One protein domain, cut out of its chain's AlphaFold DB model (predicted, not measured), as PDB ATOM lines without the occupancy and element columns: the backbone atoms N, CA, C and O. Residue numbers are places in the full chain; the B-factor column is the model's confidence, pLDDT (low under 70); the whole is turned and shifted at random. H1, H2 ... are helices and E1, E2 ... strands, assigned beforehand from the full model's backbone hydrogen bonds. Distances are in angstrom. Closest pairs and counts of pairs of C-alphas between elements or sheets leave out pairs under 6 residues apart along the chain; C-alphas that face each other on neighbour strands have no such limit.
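This is residues 88 to 139 of the 290 residues of the protein "Type I-A CRISPR-associated protein Cas5" of Candidatus Bathyarchaeota archaeon (UniProt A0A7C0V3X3). This is a helical hairpin, H2 and H3, with a two-stranded antiparallel ribbon, E1 and E2, making the other end of an elongated shape. The short helix H1 follows E1 and touches the beginning of H2, and a long loop, residues 98 to 108, joins the two helices. The printed part has 52 residues, with three named helices and two named strands in the order E1, H1, H2, H3, E2, and its class is mixed, helices and strands. It is compact, with a radius of gyration of the C-alphas of 11.1 A, and the C-alphas span 37 by 21 by 18 A.

Start with strand E1, residues 88 to 91, and look across to strand E2, residues 134 to 139: they are antiparallel neighbours, with directions at 161 degrees. The C-alphas of Arg 89 and Ala 136 face each other at 4.4 A. Look there for N 90 and O 135 at 2.9 A and N 137 and O 88 at 2.9 A, both within hydrogen-bond range. Next comes H1, residues 93 to 97, which touches H2, residues 109 to 118; their closest C-alphas, those of Ala 97 and Tyr 109, are 4.6 A apart. H2 and H3, residues 122 to 132, form a helical hairpin: they touch at a shallow tilt of 16 degrees and run opposite ways, and their closest C-alphas, those of Ile 113 and Val 125, are 5.7 A apart. H1 and H3 are close but not clearly touching, with the C-alphas of Phe 93 and Leu 129 closest at 7.6 A. H2 is apart from both E1 and E2. In H1, H2 and H3 every O i to N i+4 pair is within hydrogen-bond range.

Find C-alpha 88 at (23.231, -15.959, -35.926), where E1 begins; it runs 9.8 A to C-alpha 91. H1 measures 4.7 A from C-alpha 93 to C-alpha 97. H2 begins at C-alpha 109, at (41.695, -14.325, -47.356), and runs 14.1 A to C-alpha 118. H3 runs 14.8 A from C-alpha 122 to C-alpha 132. E2 runs 15.6 A from C-alpha 134 to C-alpha 139, at (17.642, -10.973, -35.341).

The C-alphas farthest apart are those of Ala 119 and Arg 139, at 37.6 A, while those of Leu 88 and Arg 139, the first and last printed, are 7.5 A apart. The printed part has no cut. The link from H1 to H2, 11 residues, is long; the links E1 to H1, H2 to H3 and H3 to E2 are tight. The mean pLDDT of the printed part is 89.2, and residue 136 is under 70.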
ATOM      1  N   LEU A  88      22.737 -15.108 -34.851       80.19
ATOM      2  CA  LEU A  88      23.231 -15.959 -35.926       80.19
ATOM      3  C   LEU A  88      24.660 -15.571 -36.266       80.19
ATOM      4  O   LEU A  88      24.902 -14.488 -36.802       80.19
ATOM      5  N   ARG A  89      25.595 -16.469 -35.962       81.44
ATOM      6  CA  ARG A  89      27.004 -16.357 -36.335       81.44
ATOM      7  C   ARG A  89      27.228 -17.134 -37.627       81.44
ATOM      8  O   ARG A  89      27.157 -18.361 -37.608       81.44
ATOM      9  N   ARG A  90      27.497 -16.450 -38.742       80.31
ATOM     10  CA  ARG A  90      27.760 -17.114 -40.027       80.31
ATOM     11  C   ARG A  90      29.229 -17.011 -40.385       80.31
ATOM     12  O   ARG A  90      29.827 -15.936 -40.340       80.31
ATOM     13  N   PHE A  91      29.787 -18.149 -40.773       84.69
ATOM     14  CA  PHE A  91      31.134 -18.233 -41.306       84.69
ATOM     15  C   PHE A  91      31.087 -17.961 -42.801       84.69
ATOM     16  O   PHE A  91      30.535 -18.729 -43.585       84.69
ATOM     17  N   ARG A  92      31.692 -16.850 -43.187       83.06
ATOM     18  CA  ARG A  92      31.733 -16.324 -44.549       83.06
ATOM     19  C   ARG A  92      32.971 -16.787 -45.300       83.06
ATOM     20  O   ARG A  92      33.535 -16.083 -46.129       83.06
ATOM     21  N   PHE A  93      33.440 -17.990 -44.984       85.00
ATOM     22  CA  PHE A  93      34.622 -18.526 -45.640       85.00
ATOM     23  C   PHE A  93      34.319 -18.819 -47.114       85.00
ATOM     24  O   PHE A  93      34.972 -18.278 -47.997       85.00
ATOM     25  N   ALA A  94      33.258 -19.580 -47.389       81.94
ATOM     26  CA  ALA A  94      32.901 -19.955 -48.756       81.94
ATOM     27  C   ALA A  94      32.492 -18.761 -49.644       81.94
ATOM     28  O   ALA A  94      32.706 -18.815 -50.851       81.94
ATOM     29  N   ASP A  95      31.929 -17.686 -49.077       79.62
ATOM     30  CA  ASP A  95      31.431 -16.540 -49.855       79.62
ATOM     31  C   ASP A  95      32.366 -15.321 -49.864       79.62
ATOM     32  O   ASP A  95      32.306 -14.538 -50.808       79.62
ATOM     33  N   LYS A  96      33.223 -15.128 -48.849       87.31
ATOM     34  CA  LYS A  96      34.166 -14.004 -48.804       87.31
ATOM     35  C   LYS A  96      35.614 -14.414 -48.980       87.31
ATOM     36  O   LYS A  96      36.373 -13.640 -49.564       87.31
ATOM     37  N   ALA A  97      36.024 -15.587 -48.492       89.44
ATOM     38  CA  ALA A  97      37.451 -15.877 -48.386       89.44
ATOM     39  C   ALA A  97      38.156 -15.939 -49.750       89.44
ATOM     40  O   ALA A  97      39.341 -15.635 -49.844       89.44
ATOM     41  N   HIS A  98      37.416 -16.290 -50.803       90.19
ATOM     42  CA  HIS A  98      37.926 -16.427 -52.169       90.19
ATOM     43  C   HIS A  98      37.780 -15.163 -53.029       90.19
ATOM     44  O   HIS A  98      38.307 -15.122 -54.134       90.19
ATOM     45  N   PHE A  99      37.067 -14.143 -52.543       90.62
ATOM     46  CA  PHE A  99      36.717 -12.957 -53.338       90.62
ATOM     47  C   PHE A  99      37.204 -11.644 -52.722       90.62
ATOM     48  O   PHE A  99      37.321 -10.641 -53.423       90.62
ATOM     49  N   TYR A 100      37.506 -11.636 -51.422       91.25
ATOM     50  CA  TYR A 100      37.958 -10.451 -50.701       91.25
ATOM     51  C   TYR A 100      39.375 -10.636 -50.163       91.25
ATOM     52  O   TYR A 100      39.822 -11.752 -49.888       91.25
ATOM     53  N   LYS A 101      40.073  -9.513 -50.000       93.69
ATOM     54  CA  LYS A 101      41.419  -9.451 -49.434       93.69
ATOM     55  C   LYS A 101      41.362  -8.834 -48.033       93.69
ATOM     56  O   LYS A 101      40.558  -7.917 -47.823       93.69
ATOM     57  N   PRO A 102      42.166  -9.313 -47.073       91.56
ATOM     58  CA  PRO A 102      42.377  -8.594 -45.826       91.56
ATOM     59  C   PRO A 102      42.989  -7.213 -46.083       91.56
ATOM     60  O   PRO A 102      43.669  -6.988 -47.083       91.56
ATOM     61  N   SER A 103      42.747  -6.269 -45.174       89.12
ATOM     62  CA  SER A 103      43.334  -4.930 -45.281       89.12
ATOM     63  C   SER A 103      44.862  -5.013 -45.216       89.12
ATOM     64  O   SER A 103      45.399  -5.556 -44.252       89.12
ATOM     65  N   GLY A 104      45.547  -4.455 -46.218       90.00
ATOM     66  CA  GLY A 104      47.011  -4.466 -46.308       90.00
ATOM     67  C   GLY A 104      47.621  -5.740 -46.900       90.00
ATOM     68  O   GLY A 104      48.837  -5.879 -46.868       90.00
ATOM     69  N   GLU A 105      46.806  -6.650 -47.440       90.38
ATOM     70  CA  GLU A 105      47.262  -7.882 -48.092       90.38
ATOM     71  C   GLU A 105      46.942  -7.857 -49.592       90.38
ATOM     72  O   GLU A 105      45.845  -7.475 -50.008       90.38
ATOM     73  N   ASP A 106      47.869  -8.353 -50.412       92.06
ATOM     74  CA  ASP A 106      47.667  -8.467 -51.863       92.06
ATOM     75  C   ASP A 106      46.993  -9.784 -52.279       92.06
ATOM     76  O   ASP A 106      46.584  -9.935 -53.435       92.06
ATOM     77  N   LYS A 107      46.824 -10.714 -51.335       94.69
ATOM     78  CA  LYS A 107      46.241 -12.046 -51.533       94.69
ATOM     79  C   LYS A 107      44.834 -12.143 -50.957       94.69
ATOM     80  O   LYS A 107      44.451 -11.377 -50.070       94.69
ATOM     81  N   TYR A 108      44.049 -13.092 -51.458       95.25
ATOM     82  CA  TYR A 108      42.717 -13.343 -50.916       95.25
ATOM     83  C   TYR A 108      42.806 -13.968 -49.523       95.25
ATOM     84  O   TYR A 108      43.770 -14.657 -49.189       95.25
ATOM     85  N   TYR A 109      41.772 -13.761 -48.708       95.06
ATOM     86  CA  TYR A 109      41.695 -14.325 -47.356       95.06
ATOM     87  C   TYR A 109      42.021 -15.826 -47.315       95.06
ATOM     88  O   TYR A 109      42.731 -16.257 -46.414       95.06
ATOM     89  N   ALA A 110      41.532 -16.619 -48.276       94.25
ATOM     90  CA  ALA A 110      41.784 -18.058 -48.333       94.25
ATOM     91  C   ALA A 110      43.285 -18.387 -48.442       94.25
ATOM     92  O   ALA A 110      43.766 -19.295 -47.766       94.25
ATOM     93  N   GLU A 111      44.029 -17.625 -49.244       95.62
ATOM     94  CA  GLU A 111      45.473 -17.794 -49.437       95.62
ATOM     95  C   GLU A 111      46.244 -17.347 -48.190       95.62
ATOM     96  O   GLU A 111      47.063 -18.101 -47.669       95.62
ATOM     97  N   VAL A 112      45.913 -16.165 -47.653       95.56
ATOM     98  CA  VAL A 112      46.536 -15.617 -46.434       95.56
ATOM     99  C   VAL A 112      46.330 -16.553 -45.241       95.56
ATOM    100  O   VAL A 112      47.243 -16.777 -44.448       95.56
ATOM    101  N   ILE A 113      45.139 -17.144 -45.116       94.81
ATOM    102  CA  ILE A 113      44.839 -18.124 -44.069       94.81
ATOM    103  C   ILE A 113      45.683 -19.385 -44.252       94.81
ATOM    104  O   ILE A 113      46.226 -19.886 -43.270       94.81
ATOM    105  N   ASN A 114      45.830 -19.890 -45.477       95.44
ATOM    106  CA  ASN A 114      46.614 -21.098 -45.736       95.44
ATOM    107  C   ASN A 114      48.111 -20.892 -45.428       95.44
ATOM    108  O   ASN A 114      48.764 -21.758 -44.838       95.44
ATOM    109  N   GLU A 115      48.643 -19.710 -45.745       96.50
ATOM    110  CA  GLU A 115      50.008 -19.306 -45.388       96.50
ATOM    111  C   GLU A 115      50.187 -19.210 -43.870       96.50
ATOM    112  O   GLU A 115      51.121 -19.797 -43.321       96.50
ATOM    113  N   ALA A 116      49.246 -18.568 -43.172       95.62
ATOM    114  CA  ALA A 116      49.267 -18.463 -41.715       95.62
ATOM    115  C   ALA A 116      49.142 -19.834 -41.020       95.62
ATOM    116  O   ALA A 116      49.801 -20.069 -40.006       95.62
ATOM    117  N   ILE A 117      48.351 -20.768 -41.566       96.25
ATOM    118  CA  ILE A 117      48.273 -22.157 -41.079       96.25
ATOM    119  C   ILE A 117      49.628 -22.851 -41.237       96.25
ATOM    120  O   ILE A 117      50.119 -23.463 -40.285       96.25
ATOM    121  N   THR A 118      50.252 -22.728 -42.411       97.31
ATOM    122  CA  THR A 118      51.558 -23.337 -42.710       97.31
ATOM    123  C   THR A 118      52.649 -22.796 -41.784       97.31
ATOM    124  O   THR A 118      53.451 -23.562 -41.250       97.31
ATOM    125  N   ALA A 119      52.624 -21.490 -41.513       96.75
ATOM    126  CA  ALA A 119      53.519 -20.815 -40.577       96.75
ATOM    127  C   ALA A 119      53.174 -21.052 -39.089       96.75
ATOM    128  O   ALA A 119      53.897 -20.587 -38.210       96.75
ATOM    129  N   ARG A 120      52.093 -21.789 -38.785       96.44
ATOM    130  CA  ARG A 120      51.570 -22.037 -37.423       96.44
ATOM    131  C   ARG A 120      51.186 -20.760 -36.658       96.44
ATOM    132  O   ARG A 120      51.184 -20.734 -35.427       96.44
ATOM    133  N   GLU A 121      50.783 -19.712 -37.370       97.00
ATOM    134  CA  GLU A 121      50.308 -18.435 -36.820       97.00
ATOM    135  C   GLU A 121      48.825 -18.519 -36.400       97.00
ATOM    136  O   GLU A 121      47.958 -17.795 -36.897       97.00
ATOM    137  N   PHE A 122      48.494 -19.413 -35.464       93.56
ATOM    138  CA  PHE A 122      47.097 -19.732 -35.127       93.56
ATOM    139  C   PHE A 122      46.277 -18.539 -34.608       93.56
ATOM    140  O   PHE A 122      45.073 -18.468 -34.854       93.56
ATOM    141  N   TYR A 123      46.907 -17.567 -33.940       95.31
ATOM    142  CA  TYR A 123      46.228 -16.335 -33.519       95.31
ATOM    143  C   TYR A 123      45.778 -15.481 -34.708       95.31
ATOM    144  O   TYR A 123      44.671 -14.938 -34.688       95.31
ATOM    145  N   ARG A 124      46.600 -15.399 -35.760       94.25
ATOM    146  CA  ARG A 124      46.264 -14.679 -36.992       94.25
ATOM    147  C   ARG A 124      45.140 -15.388 -37.733       94.25
ATOM    148  O   ARG A 124      44.163 -14.740 -38.092       94.25
ATOM    149  N   VAL A 125      45.221 -16.716 -37.860       93.06
ATOM    150  CA  VAL A 125      44.146 -17.544 -38.439       93.06
ATOM    151  C   VAL A 125      42.825 -17.309 -37.703       93.06
ATOM    152  O   VAL A 125      41.811 -17.006 -38.332       93.06
ATOM    153  N   LYS A 126      42.838 -17.369 -36.364       92.62
ATOM    154  CA  LYS A 126      41.656 -17.108 -35.534       92.62
ATOM    155  C   LYS A 126      41.111 -15.698 -35.755       92.62
ATOM    156  O   LYS A 126      39.912 -15.548 -35.951       92.62
ATOM    157  N   SER A 127      41.964 -14.675 -35.775       91.88
ATOM    158  CA  SER A 127      41.535 -13.298 -36.040       91.88
ATOM    159  C   SER A 127      40.878 -13.153 -37.416       91.88
ATOM    160  O   SER A 127      39.794 -12.586 -37.505       91.88
ATOM    161  N   LEU A 128      41.488 -13.680 -38.480       91.94
ATOM    162  CA  LEU A 128      40.944 -13.597 -39.840       91.94
ATOM    163  C   LEU A 128      39.583 -14.306 -39.948       91.94
ATOM    164  O   LEU A 128      38.639 -13.761 -40.515       91.94
ATOM    165  N   LEU A 129      39.446 -15.491 -39.348       89.69
ATOM    166  CA  LEU A 129      38.185 -16.236 -39.353       89.69
ATOM    167  C   LEU A 129      37.098 -15.561 -38.509       89.69
ATOM    168  O   LEU A 129      35.964 -15.411 -38.963       89.69
ATOM    169  N   GLU A 130      37.417 -15.166 -37.275       88.62
ATOM    170  CA  GLU A 130      36.417 -14.716 -36.302       88.62
ATOM    171  C   GLU A 130      36.067 -13.233 -36.398       88.62
ATOM    172  O   GLU A 130      34.943 -12.867 -36.061       88.62
ATOM    173  N   ARG A 131      37.004 -12.381 -36.820       85.31
ATOM    174  CA  ARG A 131      36.786 -10.933 -36.925       85.31
ATOM    175  C   ARG A 131      36.375 -10.528 -38.333       85.31
ATOM    176  O   ARG A 131      35.473  -9.712 -38.491       85.31
ATOM    177  N   ASP A 132      37.023 -11.111 -39.339       86.94
ATOM    178  CA  ASP A 132      36.941 -10.595 -40.705       86.94
ATOM    179  C   ASP A 132      36.007 -11.451 -41.589       86.94
ATOM    180  O   ASP A 132      35.257 -10.926 -42.421       86.94
ATOM    181  N   LEU A 133      35.983 -12.770 -41.361       87.88
ATOM    182  CA  LEU A 133      35.154 -13.742 -42.091       87.88
ATOM    183  C   LEU A 133      33.991 -14.307 -41.271       87.88
ATOM    184  O   LEU A 133      33.402 -15.319 -41.643       87.88
ATOM    185  N   THR A 134      33.625 -13.655 -40.175       83.62
ATOM    186  CA  THR A 134      32.389 -13.952 -39.452       83.62
ATOM    187  C   THR A 134      31.509 -12.713 -39.462       83.62
ATOM    188  O   THR A 134      31.983 -11.612 -39.201       83.62
ATOM    189  N   ASP A 135      30.215 -12.880 -39.722       74.38
ATOM    190  CA  ASP A 135      29.217 -11.890 -39.327       74.38
ATOM    191  C   ASP A 135      28.286 -12.467 -38.254       74.38
ATOM    192  O   ASP A 135      27.888 -13.632 -38.295       74.38
ATOM    193  N   ALA A 136      27.982 -11.650 -37.246       65.94
ATOM    194  CA  ALA A 136      26.986 -11.955 -36.230       65.94
ATOM    195  C   ALA A 136      25.791 -11.023 -36.437       65.94
ATOM    196  O   ALA A 136      25.940  -9.801 -36.393       65.94
ATOM    197  N   PHE A 137      24.607 -11.589 -36.666       74.00
ATOM    198  CA  PHE A 137      23.368 -10.816 -36.728       74.00
ATOM    199  C   PHE A 137      22.543 -11.050 -35.481       74.00
ATOM    200  O   PHE A 137      22.199 -12.188 -35.173       74.00
ATOM    201  N   TYR A 138      22.158  -9.954 -34.835       77.75
ATOM    202  CA  TYR A 138      21.037  -9.946 -33.909       77.75
ATOM    203  C   TYR A 138      19.746  -9.849 -34.719       77.75
ATOM    204  O   TYR A 138      19.511  -8.854 -35.417       77.75
ATOM    205  N   ARG A 139      18.935 -10.905 -34.661       84.31
ATOM    206  CA  ARG A 139      17.642 -10.973 -35.341       84.31
ATOM    207  C   ARG A 139      16.579 -11.488 -34.402       84.31
ATOM    208  O   ARG A 139      16.848 -12.364 -33.587       84.31
TER     209      ARG A 139